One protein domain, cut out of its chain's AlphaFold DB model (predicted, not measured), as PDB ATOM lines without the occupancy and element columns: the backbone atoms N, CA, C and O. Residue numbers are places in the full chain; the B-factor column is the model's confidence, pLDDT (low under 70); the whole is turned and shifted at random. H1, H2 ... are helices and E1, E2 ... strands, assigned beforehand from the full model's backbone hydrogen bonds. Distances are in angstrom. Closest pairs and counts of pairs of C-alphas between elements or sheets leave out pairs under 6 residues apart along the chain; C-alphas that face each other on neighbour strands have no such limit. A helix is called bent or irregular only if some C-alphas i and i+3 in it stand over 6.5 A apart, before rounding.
ATOM      1  N   LYS A 153       3.700 -23.413   4.556       91.50
ATOM      2  CA  LYS A 153       4.618 -24.095   3.629       91.50
ATOM      3  C   LYS A 153       5.977 -23.405   3.484       91.50
ATOM      4  O   LYS A 153       6.976 -24.062   3.183       91.50
ATOM      5  N   TRP A 154       6.039 -22.091   3.711       93.19
ATOM      6  CA  TRP A 154       7.297 -21.347   3.690       93.19
ATOM      7  C   TRP A 154       8.246 -21.746   4.826       93.19
ATOM      8  O   TRP A 154       9.436 -21.457   4.732       93.19
ATOM      9  N   LEU A 155       7.785 -22.466   5.861       94.19
ATOM     10  CA  LEU A 155       8.664 -22.982   6.915       94.19
ATOM     11  C   LEU A 155       9.787 -23.855   6.361       94.19
ATOM     12  O   LEU A 155      10.894 -23.814   6.888       94.19
ATOM     13  N   ALA A 156       9.530 -24.605   5.288       92.75
ATOM     14  CA  ALA A 156      10.534 -25.456   4.661       92.75
ATOM     15  C   ALA A 156      11.543 -24.682   3.788       92.75
ATOM     16  O   ALA A 156      12.391 -25.302   3.140       92.75
ATOM     17  N   CYS A 157      11.434 -23.355   3.701       93.88
ATOM     18  CA  CYS A 157      12.422 -22.503   3.055       93.88
ATOM     19  C   CYS A 157      13.554 -22.181   4.041       93.88
ATOM     20  O   CYS A 157      13.310 -21.667   5.134       93.88
ATOM     21  N   ASP A 158      14.797 -22.478   3.651       91.31
ATOM     22  CA  ASP A 158      15.973 -22.109   4.444       91.31
ATOM     23  C   ASP A 158      16.091 -20.585   4.510       91.31
ATOM     24  O   ASP A 158      15.859 -19.899   3.522       91.31
ATOM     25  N   THR A 159      16.440 -20.057   5.676       91.81
ATOM     26  CA  THR A 159      16.622 -18.614   5.913       91.81
ATOM     27  C   THR A 159      18.088 -18.248   6.139       91.81
ATOM     28  O   THR A 159      18.437 -17.067   6.222       91.81
ATOM     29  N   THR A 160      18.967 -19.249   6.224       92.00
ATOM     30  CA  THR A 160      20.374 -19.082   6.577       92.00
ATOM     31  C   THR A 160      21.129 -18.375   5.461       92.00
ATOM     32  O   THR A 160      21.213 -18.858   4.337       92.00
ATOM     33  N   GLY A 161      21.705 -17.213   5.774       91.19
ATOM     34  CA  GLY A 161      22.495 -16.442   4.811       91.19
ATOM     35  C   GLY A 161      21.678 -15.779   3.699       91.19
ATOM     36  O   GLY A 161      22.271 -15.249   2.761       91.19
ATOM     37  N   LEU A 162      20.345 -15.774   3.796       93.19
ATOM     38  CA  LEU A 162      19.500 -15.098   2.818       93.19
ATOM     39  C   LEU A 162      19.438 -13.592   3.062       93.19
ATOM     40  O   LEU A 162      19.370 -13.116   4.199       93.19
ATOM     41  N   THR A 163      19.403 -12.841   1.966       94.69
ATOM     42  CA  THR A 163      19.128 -11.401   1.980       94.69
ATOM     43  C   THR A 163      17.665 -11.138   1.619       94.69
ATOM     44  O   THR A 163      17.079 -11.926   0.866       94.69
ATOM     45  N   PRO A 164      17.042 -10.060   2.135       95.44
ATOM     46  CA  PRO A 164      15.695  -9.681   1.723       95.44
ATOM     47  C   PRO A 164      15.568  -9.591   0.193       95.44
ATOM     48  O   PRO A 164      16.442  -9.045  -0.484       95.44
ATOM     49  N   GLY A 165      14.491 -10.153  -0.350       90.75
ATOM     50  CA  GLY A 165      14.277 -10.318  -1.789       90.75
ATOM     51  C   GLY A 165      14.670 -11.692  -2.346       90.75
ATOM     52  O   GLY A 165      14.351 -11.973  -3.498       90.75
ATOM     53  N   ALA A 166      15.326 -12.558  -1.562       91.62
ATOM     54  CA  ALA A 166      15.587 -13.938  -1.971       91.62
ATOM     55  C   ALA A 166      14.272 -14.709  -2.164       91.62
ATOM     56  O   ALA A 166      13.313 -14.502  -1.417       91.62
ATOM     57  N   VAL A 167      14.223 -15.605  -3.152       92.19
ATOM     58  CA  VAL A 167      13.017 -16.382  -3.473       92.19
ATOM     59  C   VAL A 167      13.188 -17.857  -3.142       92.19
ATOM     60  O   VAL A 167      14.231 -18.455  -3.392       92.19
ATOM     61  N   CYS A 168      12.120 -18.446  -2.613       93.00
ATOM     62  CA  CYS A 168      11.970 -19.877  -2.390       93.00
ATOM     63  C   CYS A 168      10.734 -20.372  -3.142       93.00
ATOM     64  O   CYS A 168       9.706 -19.688  -3.142       93.00
ATOM     65  N   SER A 169      10.808 -21.558  -3.747       91.38
ATOM     66  CA  SER A 169       9.629 -22.242  -4.275       91.38
ATOM     67  C   SER A 169       9.352 -23.556  -3.547       91.38
ATOM     68  O   SER A 169      10.264 -24.227  -3.050       91.38
ATOM     69  N   LYS A 170       8.067 -23.904  -3.439       90.94
ATOM     70  CA  LYS A 170       7.595 -25.167  -2.865       90.94
ATOM     71  C   LYS A 170       6.504 -25.764  -3.727       90.94
ATOM     72  O   LYS A 170       5.478 -25.131  -3.957       90.94
ATOM     73  N   THR A 171       6.721 -26.996  -4.161       87.44
ATOM     74  CA  THR A 171       5.751 -27.755  -4.942       87.44
ATOM     75  C   THR A 171       4.880 -28.587  -4.018       87.44
ATOM     76  O   THR A 171       5.365 -29.482  -3.335       87.44
ATOM     77  N   GLU A 172       3.583 -28.322  -4.038       86.06
ATOM     78  CA  GLU A 172       2.570 -29.155  -3.408       86.06
ATOM     79  C   GLU A 172       2.004 -30.118  -4.445       86.06
ATOM     80  O   GLU A 172       1.472 -29.706  -5.480       86.06
ATOM     81  N   TRP A 173       2.107 -31.410  -4.160       80.12
ATOM     82  CA  TRP A 173       1.503 -32.444  -4.984       80.12
ATOM     83  C   TRP A 173       0.105 -32.761  -4.474       80.12
ATOM     84  O   TRP A 173      -0.068 -33.167  -3.331       80.12
ATOM     85  N   MET A 174      -0.888 -32.640  -5.350       75.38
ATOM     86  CA  MET A 174      -2.251 -33.091  -5.096       75.38
ATOM     87  C   MET A 174      -2.520 -34.285  -6.008       75.38
ATOM     88  O   MET A 174      -2.651 -34.137  -7.228       75.38
ATOM     89  N   ALA A 175      -2.573 -35.503  -5.457       70.94
ATOM     90  CA  ALA A 175      -2.710 -36.671  -6.321       70.94
ATOM     91  C   ALA A 175      -4.011 -36.630  -7.128       70.94
ATOM     92  O   ALA A 175      -5.097 -36.396  -6.601       70.94
ATOM     93  N   GLY A 176      -3.882 -36.880  -8.431       67.50
ATOM     94  CA  GLY A 176      -4.990 -36.812  -9.383       67.50
ATOM     95  C   GLY A 176      -5.351 -35.398  -9.849       67.50
ATOM     96  O   GLY A 176      -6.103 -35.281 -10.812       67.50
ATOM     97  N   LEU A 177      -4.802 -34.350  -9.226       73.25
ATOM     98  CA  LEU A 177      -4.994 -32.950  -9.619       73.25
ATOM     99  C   LEU A 177      -3.701 -32.284 -10.103       73.25
ATOM    100  O   LEU A 177      -3.763 -31.191 -10.639       73.25
ATOM    101  N   GLY A 178      -2.544 -32.932  -9.971       80.25
ATOM    102  CA  GLY A 178      -1.266 -32.400 -10.444       80.25
ATOM    103  C   GLY A 178      -0.482 -31.714  -9.332       80.25
ATOM    104  O   GLY A 178      -0.598 -32.086  -8.163       80.25
ATOM    105  N   SER A 179       0.355 -30.748  -9.703       83.69
ATOM    106  CA  SER A 179       1.197 -30.021  -8.761       83.69
ATOM    107  C   SER A 179       0.894 -28.524  -8.793       83.69
ATOM    108  O   SER A 179       0.502 -27.970  -9.826       83.69
ATOM    109  N   THR A 180       1.009 -27.882  -7.633       85.19
ATOM    110  CA  THR A 180       0.952 -26.425  -7.500       85.19
ATOM    111  C   THR A 180       2.248 -25.955  -6.869       85.19
ATOM    112  O   THR A 180       2.590 -26.353  -5.759       85.19
ATOM    113  N   GLU A 181       2.985 -25.112  -7.578       88.19
ATOM    114  CA  GLU A 181       4.214 -24.509  -7.090       88.19
ATOM    115  C   GLU A 181       3.931 -23.127  -6.510       88.19
ATOM    116  O   GLU A 181       3.457 -22.231  -7.205       88.19
ATOM    117  N   TYR A 182       4.230 -22.956  -5.230       88.94
ATOM    118  CA  TYR A 182       4.123 -21.692  -4.517       88.94
ATOM    119  C   TYR A 182       5.475 -21.000  -4.491       88.94
ATOM    120  O   TYR A 182       6.496 -21.647  -4.262       88.94
ATOM    121  N   PHE A 183       5.469 -19.684  -4.662       89.81
ATOM    122  CA  PHE A 183       6.657 -18.843  -4.606       89.81
ATOM    123  C   PHE A 183       6.560 -17.906  -3.409       89.81
ATOM    124  O   PHE A 183       5.523 -17.280  -3.181       89.81
ATOM    125  N   TYR A 184       7.661 -17.768  -2.682       92.81
ATOM    126  CA  TYR A 184       7.779 -16.912  -1.509       92.81
ATOM    127  C   TYR A 184       8.981 -15.987  -1.670       92.81
ATOM    128  O   TYR A 184      10.006 -16.401  -2.206       92.81
ATOM    129  N   THR A 185       8.864 -14.746  -1.203       93.62
ATOM    130  CA  THR A 185       9.986 -13.804  -1.076       93.62
ATOM    131  C   THR A 185      10.343 -13.623   0.383       93.62
ATOM    132  O   THR A 185       9.463 -13.410   1.214       93.62
ATOM    133  N   TYR A 186      11.632 -13.690   0.685       95.44
ATOM    134  CA  TYR A 186      12.156 -13.443   2.013       95.44
ATOM    135  C   TYR A 186      12.138 -11.943   2.320       95.44
ATOM    136  O   TYR A 186      12.726 -11.154   1.582       95.44
ATOM    137  N   GLU A 187      11.488 -11.541   3.408       95.19
ATOM    138  CA  GLU A 187      11.419 -10.134   3.837       95.19
ATOM    139  C   GLU A 187      12.512  -9.773   4.855       95.19
ATOM    140  O   GLU A 187      12.770  -8.598   5.110       95.19
ATOM    141  N   GLY A 188      13.200 -10.779   5.401       94.31
ATOM    142  CA  GLY A 188      14.153 -10.623   6.497       94.31
ATOM    143  C   GLY A 188      13.585 -11.095   7.836       94.31
ATOM    144  O   GLY A 188      12.381 -11.263   8.008       94.31
ATOM    145  N   GLY A 189      14.471 -11.353   8.801       92.25
ATOM    146  CA  GLY A 189      14.073 -11.745  10.160       92.25
ATOM    147  C   GLY A 189      13.303 -13.069  10.254       92.25
ATOM    148  O   GLY A 189      12.532 -13.247  11.189       92.25
ATOM    149  N   GLY A 190      13.478 -13.982   9.293       89.56
ATOM    150  CA  GLY A 190      12.732 -15.246   9.238       89.56
ATOM    151  C   GLY A 190      11.340 -15.147   8.601       89.56
ATOM    152  O   GLY A 190      10.640 -16.156   8.553       89.56
ATOM    153  N   ILE A 191      10.943 -13.970   8.104       93.00
ATOM    154  CA  ILE A 191       9.611 -13.721   7.544       93.00
ATOM    155  C   ILE A 191       9.612 -13.944   6.030       93.00
ATOM    156  O   ILE A 191      10.512 -13.492   5.314       93.00
ATOM    157  N   TRP A 192       8.569 -14.618   5.548       94.38
ATOM    158  CA  TRP A 192       8.321 -14.879   4.135       94.38
ATOM    159  C   TRP A 192       6.968 -14.318   3.709       94.38
ATOM    160  O   TRP A 192       5.976 -14.460   4.419       94.38
ATOM    161  N   SER A 193       6.927 -13.749   2.508       92.62
ATOM    162  CA  SER A 193       5.708 -13.260   1.862       92.62
ATOM    163  C   SER A 193       5.388 -14.070   0.617       92.62
ATOM    164  O   SER A 193       6.256 -14.297  -0.228       92.62
ATOM    165  N   THR A 194       4.128 -14.469   0.452       90.56
ATOM    166  CA  THR A 194       3.670 -15.201  -0.737       90.56
ATOM    167  C   THR A 194       3.711 -14.300  -1.973       90.56
ATOM    168  O   THR A 194       3.047 -13.262  -2.033       90.56
ATOM    169  N   LEU A 195       4.478 -14.699  -2.986       85.81
ATOM    170  CA  LEU A 195       4.481 -14.054  -4.299       85.81
ATOM    171  C   LEU A 195       3.313 -14.517  -5.160       85.81
ATOM    172  O   LEU A 195       2.742 -13.713  -5.884       85.81
ATOM    173  N   GLY A 196       2.965 -15.797  -5.091       84.31
ATOM    174  CA  GLY A 196       1.898 -16.382  -5.891       84.31
ATOM    175  C   GLY A 196       2.052 -17.890  -6.018       84.31
ATOM    176  O   GLY A 196       2.967 -18.482  -5.441       84.31
ATOM    177  N   ALA A 197       1.155 -18.498  -6.786       84.38
ATOM    178  CA  ALA A 197       1.168 -19.924  -7.070       84.38
ATOM    179  C   ALA A 197       0.976 -20.182  -8.570       84.38
ATOM    180  O   ALA A 197       0.183 -19.507  -9.234       84.38
ATOM    181  N   LEU A 198       1.694 -21.174  -9.090       80.75
ATOM    182  CA  LEU A 198       1.558 -21.690 -10.446       80.75
ATOM    183  C   LEU A 198       1.052 -23.127 -10.370       80.75
ATOM    184  O   LEU A 198       1.693 -23.977  -9.762       80.75
ATOM    185  N   SER A 199      -0.091 -23.403 -10.990       79.62
ATOM    186  CA  SER A 199      -0.632 -24.759 -11.090       79.62
ATOM    187  C   SER A 199      -0.296 -25.363 -12.449       79.62
ATOM    188  O   SER A 199      -0.417 -24.683 -13.469       79.62
ATOM    189  N   ASP A 200       0.075 -26.643 -12.468       71.50
ATOM    190  CA  ASP A 200       0.263 -27.404 -13.712       71.50
ATOM    191  C   ASP A 200      -1.074 -27.802 -14.365       71.50
ATOM    192  O   ASP A 200      -1.096 -28.365 -15.462       71.50
ATOM    193  N   VAL A 201      -2.207 -27.530 -13.708       64.81
ATOM    194  CA  VAL A 201      -3.533 -27.829 -14.253       64.81
ATOM    195  C   VAL A 201      -3.853 -26.868 -15.399       64.81
ATOM    196  O   VAL A 201      -3.880 -25.652 -15.185       64.81
ATOM    197  N   PRO A 202      -4.173 -27.373 -16.606       58.34
ATOM    198  CA  PRO A 202      -4.635 -26.539 -17.709       58.34
ATOM    199  C   PRO A 202      -5.873 -25.732 -17.291       58.34
ATOM    200  O   PRO A 202      -6.905 -26.304 -16.944       58.34
ATOM    201  N   GLY A 203      -5.772 -24.401 -17.307       55.28
ATOM    202  CA  GLY A 203      -6.855 -23.506 -16.877       55.28
ATOM    203  C   GLY A 203      -6.928 -23.248 -15.368       55.28
ATOM    204  O   GLY A 203      -7.857 -22.575 -14.919       55.28
ATOM    205  N   GLY A 204      -5.956 -23.734 -14.588       52.09
ATOM    206  CA  GLY A 204      -5.775 -23.334 -13.199       52.09
ATOM    207  C   GLY A 204      -5.598 -21.820 -13.110       52.09
ATOM    208  O   GLY A 204      -4.765 -21.231 -13.801       52.09
ATOM    209  N   ILE A 205      -6.425 -21.182 -12.283       46.00
ATOM    210  CA  ILE A 205      -6.325 -19.757 -11.989       46.00
ATOM    211  C   ILE A 205      -4.978 -19.565 -11.291       46.00
ATOM    212  O   ILE A 205      -4.846 -19.847 -10.104       46.00
ATOM    213  N   MET A 206      -3.961 -19.106 -12.029       51.91
ATOM    214  CA  MET A 206      -2.871 -18.385 -11.385       51.91
ATOM    215  C   MET A 206      -3.541 -17.278 -10.586       51.91
ATOM    216  O   MET A 206      -4.415 -16.590 -11.128       51.91
ATOM    217  N   ASP A 207      -3.150 -17.081  -9.334       51.84
ATOM    218  CA  ASP A 207      -3.411 -15.796  -8.707       51.84
ATOM    219  C   ASP A 207      -2.588 -14.761  -9.497       51.84
ATOM    220  O   ASP A 207      -1.408 -14.514  -9.242       51.84
ATOM    221  N   ARG A 208      -3.186 -14.274 -10.595       49.78
ATOM    222  CA  ARG A 208      -2.556 -13.466 -11.654       49.78
ATOM    223  C   ARG A 208      -2.074 -12.120 -11.129       49.78
ATOM    224  O   ARG A 208      -1.400 -11.393 -11.848       49.78
ATOM    225  N   ASN A 209      -2.410 -11.781  -9.889       46.06
ATOM    226  CA  ASN A 209      -2.201 -10.452  -9.349       46.06
ATOM    227  C   ASN A 209      -0.740 -10.131  -9.012       46.06
ATOM    228  O   ASN A 209      -0.459  -8.978  -8.692       46.06
ATOM    229  N   ARG A 210       0.203 -11.081  -9.100       58.50
ATOM    230  CA  ARG A 210       1.621 -10.786  -8.804       58.50
ATOM    231  C   ARG A 210       2.655 -11.281  -9.809       58.50
ATOM    232  O   ARG A 210       3.707 -10.658  -9.912       58.50
ATOM    233  N   ILE A 211       2.382 -12.333 -10.581       66.50
ATOM    234  CA  ILE A 211       3.305 -12.808 -11.626       66.50
ATOM    235  C   ILE A 211       2.852 -12.219 -12.968       66.50
ATOM    236  O   ILE A 211       2.090 -12.833 -13.711       66.50
ATOM    237  N   VAL A 212       3.289 -10.990 -13.253       67.31
ATOM    238  CA  VAL A 212       2.997 -10.296 -14.516       67.31
ATOM    239  C   VAL A 212       4.136 -10.548 -15.501       67.31
ATOM    240  O   VAL A 212       5.259 -10.092 -15.287       67.31
ATOM    241  N   VAL A 213       3.849 -11.262 -16.593       78.12
ATOM    242  CA  VAL A 213       4.763 -11.320 -17.741       78.12
ATOM    243  C   VAL A 213       4.738  -9.936 -18.405       78.12
ATOM    244  O   VAL A 213       3.654  -9.459 -18.738       78.12
ATOM    245  N   PRO A 214       5.889  -9.263 -18.587       78.06
ATOM    246  CA  PRO A 214       5.930  -7.848 -18.969       78.06
ATOM    247  C   PRO A 214       5.359  -7.552 -20.361       78.06
ATOM    248  O   PRO A 214       5.053  -6.402 -20.660       78.06
ATOM    249  N   LYS A 215       5.219  -8.570 -21.217       86.94
ATOM    250  CA  LYS A 215       4.602  -8.452 -22.539       86.94
ATOM    251  C   LYS A 215       3.288  -9.209 -22.575       86.94
ATOM    252  O   LYS A 215       3.197 -10.326 -22.072       86.94
ATOM    253  N   GLU A 216       2.298  -8.642 -23.246       89.62
ATOM    254  CA  GLU A 216       1.085  -9.377 -23.597       89.62
ATOM    255  C   GLU A 216       1.404 -10.440 -24.662       89.62
ATOM    256  O   GLU A 216       2.251 -10.231 -25.532       89.62
ATOM    257  N   CYS A 217       0.754 -11.600 -24.577       91.56
ATOM    258  CA  CYS A 217       0.845 -12.640 -25.603       91.56
ATOM    259  C   CYS A 217      -0.149 -12.303 -26.721       91.56
ATOM    260  O   CYS A 217      -1.348 -12.159 -26.478       91.56
ATOM    261  N   SER A 218       0.359 -12.145 -27.937       94.94
ATOM    262  CA  SER A 218      -0.357 -11.724 -29.138       94.94
ATOM    263  C   SER A 218       0.062 -12.587 -30.335       94.94
ATOM    264  O   SER A 218       1.005 -13.369 -30.268       94.94
ATOM    265  N   ALA A 219      -0.621 -12.435 -31.473       95.75
ATOM    266  CA  ALA A 219      -0.263 -13.166 -32.691       95.75
ATOM    267  C   ALA A 219       1.161 -12.847 -33.199       95.75
ATOM    268  O   ALA A 219       1.753 -13.663 -33.897       95.75
ATOM    269  N   GLU A 220       1.718 -11.682 -32.847       96.06
ATOM    270  CA  GLU A 220       3.057 -11.252 -33.274       96.06
ATOM    271  C   GLU A 220       4.182 -11.968 -32.520       96.06
ATOM    272  O   GLU A 220       5.286 -12.100 -33.043       96.06
ATOM    273  N   ASN A 221       3.910 -12.434 -31.297       94.31
ATOM    274  CA  ASN A 221       4.872 -13.156 -30.469       94.31
ATOM    275  C   ASN A 221       4.450 -14.608 -30.192       94.31
ATOM    276  O   ASN A 221       5.037 -15.264 -29.331       94.31
ATOM    277  N   GLU A 222       3.502 -15.141 -30.966       95.38
ATOM    278  CA  GLU A 222       3.093 -16.545 -30.928       95.38
ATOM    279  C   GLU A 222       4.313 -17.473 -31.077       95.38
ATOM    280  O   GLU A 222       5.145 -17.323 -31.973       95.38
ATOM    281  N   GLY A 223       4.449 -18.431 -30.161       93.31
ATOM    282  CA  GLY A 223       5.579 -19.355 -30.094       93.31
ATOM    283  C   GLY A 223       6.848 -18.802 -29.435       93.31
ATOM    284  O   GLY A 223       7.750 -19.596 -29.157       93.31
ATOM    285  N   SER A 224       6.912 -17.499 -29.136       94.38
ATOM    286  CA  SER A 224       8.064 -16.881 -28.467       94.38
ATOM    287  C   SER A 224       8.218 -17.388 -27.038       94.38
ATOM    288  O   SER A 224       7.228 -17.694 -26.367       94.38
ATOM    289  N   LEU A 225       9.468 -17.444 -26.576       92.88
ATOM    290  CA  LEU A 225       9.820 -17.745 -25.194       92.88
ATOM    291  C   LEU A 225      10.155 -16.454 -24.450       92.88
ATOM    292  O   LEU A 225      10.982 -15.671 -24.908       92.88
ATOM    293  N   GLU A 226       9.549 -16.263 -23.286       92.00
ATOM    294  CA  GLU A 226       9.864 -15.171 -22.372       92.00
ATOM    295  C   GLU A 226      10.366 -15.732 -21.047       92.00
ATOM    296  O   GLU A 226       9.846 -16.717 -20.512       92.00
ATOM    297  N   LYS A 227      11.409 -15.092 -20.518       90.06
ATOM    298  CA  LYS A 227      12.046 -15.472 -19.261       90.06
ATOM    299  C   LYS A 227      11.626 -14.497 -18.175       90.06
ATOM    300  O   LYS A 227      11.989 -13.325 -18.213       90.06
ATOM    301  N   MET A 228      10.941 -15.002 -17.161       86.12
ATOM    302  CA  MET A 228      10.675 -14.260 -15.939       86.12
ATOM    303  C   MET A 228      11.665 -14.687 -14.864       86.12
ATOM    304  O   MET A 228      11.872 -15.875 -14.636       86.12
ATOM    305  N   THR A 229      12.288 -13.715 -14.208       85.25
ATOM    306  CA  THR A 229      13.168 -13.973 -13.067       85.25
ATOM    307  C   THR A 229      12.509 -13.392 -11.828       85.25
ATOM    308  O   THR A 229      12.237 -12.196 -11.781       85.25
ATOM    309  N   LEU A 230      12.214 -14.245 -10.854       83.75
ATOM    310  CA  LEU A 230      11.719 -13.861  -9.539       83.75
ATOM    311  C   LEU A 230      12.900 -13.827  -8.571       83.75
ATOM    312  O   LEU A 230      13.686 -14.769  -8.562       83.75
ATOM    313  N   GLY A 231      12.995 -12.797  -7.736       79.31
ATOM    314  CA  GLY A 231      13.985 -12.709  -6.660       79.31
ATOM    315  C   GLY A 231      15.179 -11.815  -6.963       79.31
ATOM    316  O   GLY A 231      15.104 -10.934  -7.819       79.31
ATOM    317  N   ASN A 232      16.262 -12.018  -6.217       80.69
ATOM    318  CA  ASN A 232      17.459 -11.178  -6.254       80.69
ATOM    319  C   ASN A 232      18.714 -11.987  -6.631       80.69
ATOM    320  O   ASN A 232      18.647 -13.190  -6.872       80.69
ATOM    321  N   GLU A 233      19.876 -11.336  -6.649       77.75
ATOM    322  CA  GLU A 233      21.157 -11.960  -7.020       77.75
ATOM    323  C   GLU A 233      21.569 -13.136  -6.114       77.75
ATOM    324  O   GLU A 233      22.341 -13.994  -6.533       77.75
ATOM    325  N   THR A 234      21.059 -13.194  -4.878       73.62
ATOM    326  CA  THR A 234      21.384 -14.254  -3.905       73.62
ATOM    327  C   THR A 234      20.456 -15.462  -3.979       73.62
ATOM    328  O   THR A 234      20.767 -16.511  -3.420       73.62
ATOM    329  N   GLY A 235      19.321 -15.328  -4.662       74.81
ATOM    330  CA  GLY A 235      18.323 -16.377  -4.773       74.81
ATOM    331  C   GLY A 235      17.239 -15.957  -5.743       74.81
ATOM    332  O   GLY A 235      16.297 -15.255  -5.363       74.81
ATOM    333  N   ASN A 236      17.383 -16.394  -6.992       79.94
ATOM    334  CA  ASN A 236      16.412 -16.150  -8.039       79.94
ATOM    335  C   ASN A 236      15.846 -17.450  -8.610       79.94
ATOM    336  O   ASN A 236      16.559 -18.431  -8.815       79.94
ATOM    337  N   VAL A 237      14.555 -17.426  -8.931       82.88
ATOM    338  CA  VAL A 237      13.878 -18.493  -9.666       82.88
ATOM    339  C   VAL A 237      13.570 -17.995 -11.066       82.88
ATOM    340  O   VAL A 237      12.969 -16.937 -11.253       82.88
ATOM    341  N   VAL A 238      14.009 -18.756 -12.063       86.00
ATOM    342  CA  VAL A 238      13.758 -18.464 -13.471       86.00
ATOM    343  C   VAL A 238      12.595 -19.315 -13.955       86.00
ATOM    344  O   VAL A 238      12.657 -20.540 -13.902       86.00
ATOM    345  N   ILE A 239      11.560 -18.662 -14.471       87.25
ATOM    346  CA  ILE A 239      10.377 -19.303 -15.038       87.25
ATOM    347  C   ILE A 239      10.302 -18.931 -16.513       87.25
ATOM    348  O   ILE A 239      10.354 -17.754 -16.873       87.25
ATOM    349  N   LEU A 240      10.203 -19.943 -17.367       90.31
ATOM    350  CA  LEU A 240      10.071 -19.764 -18.807       90.31
ATOM    351  C   LEU A 240       8.610 -19.905 -19.211       90.31
ATOM    352  O   LEU A 240       7.918 -20.835 -18.787       90.31
ATOM    353  N   PHE A 241       8.160 -18.989 -20.057       90.56
ATOM    354  CA  PHE A 241       6.819 -18.974 -20.616       90.56
ATOM    355  C   PHE A 241       6.890 -19.023 -22.137       90.56
ATOM    356  O   PHE A 241       7.762 -18.404 -22.736       90.56
ATOM    357  N   LYS A 242       5.952 -19.732 -22.762       92.31
ATOM    358  CA  LYS A 242       5.741 -19.762 -24.207       92.31
ATOM    359  C   LYS A 242       4.375 -19.180 -24.543       92.31
ATOM    360  O   LYS A 242       3.372 -19.600 -23.961       92.31
ATOM    361  N   CYS A 243       4.328 -18.233 -25.470       93.44
ATOM    362  CA  CYS A 243       3.066 -17.686 -25.962       93.44
ATOM    363  C   CYS A 243       2.412 -18.721 -26.885       93.44
ATOM    364  O   CYS A 243       3.031 -19.154 -27.857       93.44
ATOM    365  N   VAL A 244       1.207 -19.179 -26.535       92.81
ATOM    366  CA  VAL A 244       0.421 -20.119 -27.345       92.81
ATOM    367  C   VAL A 244      -1.040 -19.689 -27.335       92.81
ATOM    368  O   VAL A 244      -1.659 -19.604 -26.270       92.81
ATOM    369  N   SER A 245      -1.594 -19.442 -28.517       92.56
ATOM    370  CA  SER A 245      -2.981 -19.035 -28.742       92.56
ATOM    371  C   SER A 245      -3.391 -17.820 -27.900       92.56
ATOM    372  O   SER A 245      -4.455 -17.813 -27.277       92.56
ATOM    373  N   GLY A 246      -2.529 -16.801 -27.829       88.38
ATOM    374  CA  GLY A 246      -2.805 -15.575 -27.064       88.38
ATOM    375  C   GLY A 246      -2.735 -15.731 -25.536       88.38
ATOM    376  O   GLY A 246      -3.170 -14.844 -24.807       88.38
ATOM    377  N   THR A 247      -2.199 -16.846 -25.023       88.31
ATOM    378  CA  THR A 247      -1.934 -17.044 -23.588       88.31
ATOM    379  C   THR A 247      -0.477 -17.435 -23.333       88.31
ATOM    380  O   THR A 247       0.087 -18.274 -24.035       88.31
ATOM    381  N   TRP A 248       0.145 -16.863 -22.298       88.56
ATOM    382  CA  TRP A 248       1.447 -17.323 -21.809       88.56
ATOM    383  C   TRP A 248       1.293 -18.628 -21.026       88.56
ATOM    384  O   TRP A 248       0.611 -18.670 -20.005       88.56
ATOM    385  N   ASN A 249       1.954 -19.685 -21.493       86.38
ATOM    386  CA  ASN A 249       1.955 -21.001 -20.864       86.38
ATOM    387  C   ASN A 249       3.337 -21.297 -20.286       86.38
ATOM    388  O   ASN A 249       4.345 -21.076 -20.952       86.38
ATOM    389  N   ARG A 250       3.399 -21.807 -19.056       85.94
ATOM    390  CA  ARG A 250       4.665 -22.207 -18.434       85.94
ATOM    391  C   ARG A 250       5.302 -23.360 -19.218       85.94
ATOM    392  O   ARG A 250       4.626 -24.321 -19.572       85.94
ATOM    393  N   VAL A 251       6.613 -23.289 -19.425       88.88
ATOM    394  CA  VAL A 251       7.420 -24.387 -19.967       88.88
ATOM    395  C   VAL A 251       8.050 -25.142 -18.797       88.88
ATOM    396  O   VAL A 251       8.897 -24.600 -18.092       88.88
TER     397      VAL A 251
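This is residues 153 to 251 of the 261 residues of an uncharacterized protein of Fibrobacter sp. UWB12 (UniProt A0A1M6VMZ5). Two small antiparallel sheets of three strands each, E1 E2 E3 and E4 E5 E6, make a loose sandwich that is only partly face to face, with crossed strands. The start of E1 meets the E4 and E5 hairpin near its turn, and from there the hairpins E1-E2 and E4-E5 spread like a V; the short helix H1 packs on the first sheet, and a long loop, residues 200 to 224, joins the two sheets. The 99 printed residues hold H1 E1 E2 E3 E4 E5 E6 in that order, and the class is mostly strand. The whole is only just compact, close to loose, with a radius of gyration of the C-alphas of 14.7 A and spans of 45 by 34 by 19 A.

H1 is residues 153 to 156, beginning at C-alpha 153 (4.618, -24.095, 3.629); it is neither bent nor irregular, but only just: C-alphas 153 and 156 are 6.2 A apart. E1 is residues 167 to 174, 22.7 A long, and begins at C-alpha 167 (13.017, -16.382, -3.473). E2, residues 178 to 188, is 31.6 A long, and E3, residues 191 to 199, is 24.0 A and bends by 50 degrees at residue 195. E4 is residues 225 to 232, 21.5 A; E5 is residues 235 to 244, 29.1 A; E6 is residues 247 to 250, 9.8 A, ending at C-alpha 250 (4.665, -22.207, -18.434).

H1 is on the sheet E1 E2 E3 at a height over the sheet of 7.2 A, and only just over E2, on which 3 of its 4 C-alphas fall. H1 is too short for an O i to N i+4 pair; its 1 pair of O i and N i+3 is within range. The strongly twisted sheet E1 E2 E3 is a meander, each strand the antiparallel neighbour of the one before. In the hairpin E1 and E2, N 170 and O 182 are within hydrogen-bond range at 2.9 A; in the hairpin E2 and E3, N 185 and O 193 are at 2.8 A. E4 E5 E6 is a second meander: N 228 and O 239 are 2.8 A apart in the hairpin E4 and E5, and N 242 and O 249 are 2.8 A apart in the hairpin E5 and E6. The sheets form a sandwich, two sheets face to face, the facing parts 10.1 A centre to centre and the strands at 42 degrees. The closest C-alphas of E1 and E4 are those of Val 167 and Gly 231, 5.0 A apart. E3 and E5 are apart.

The C-alphas farthest apart, those of Gly 189 and Ala 219, are 45.2 A apart. The printed part has no cut. The link E3 to E4, 25 residues, is long. The mean pLDDT of the printed part is 84.0; residue 176 and residues 201 to 212 are under 70.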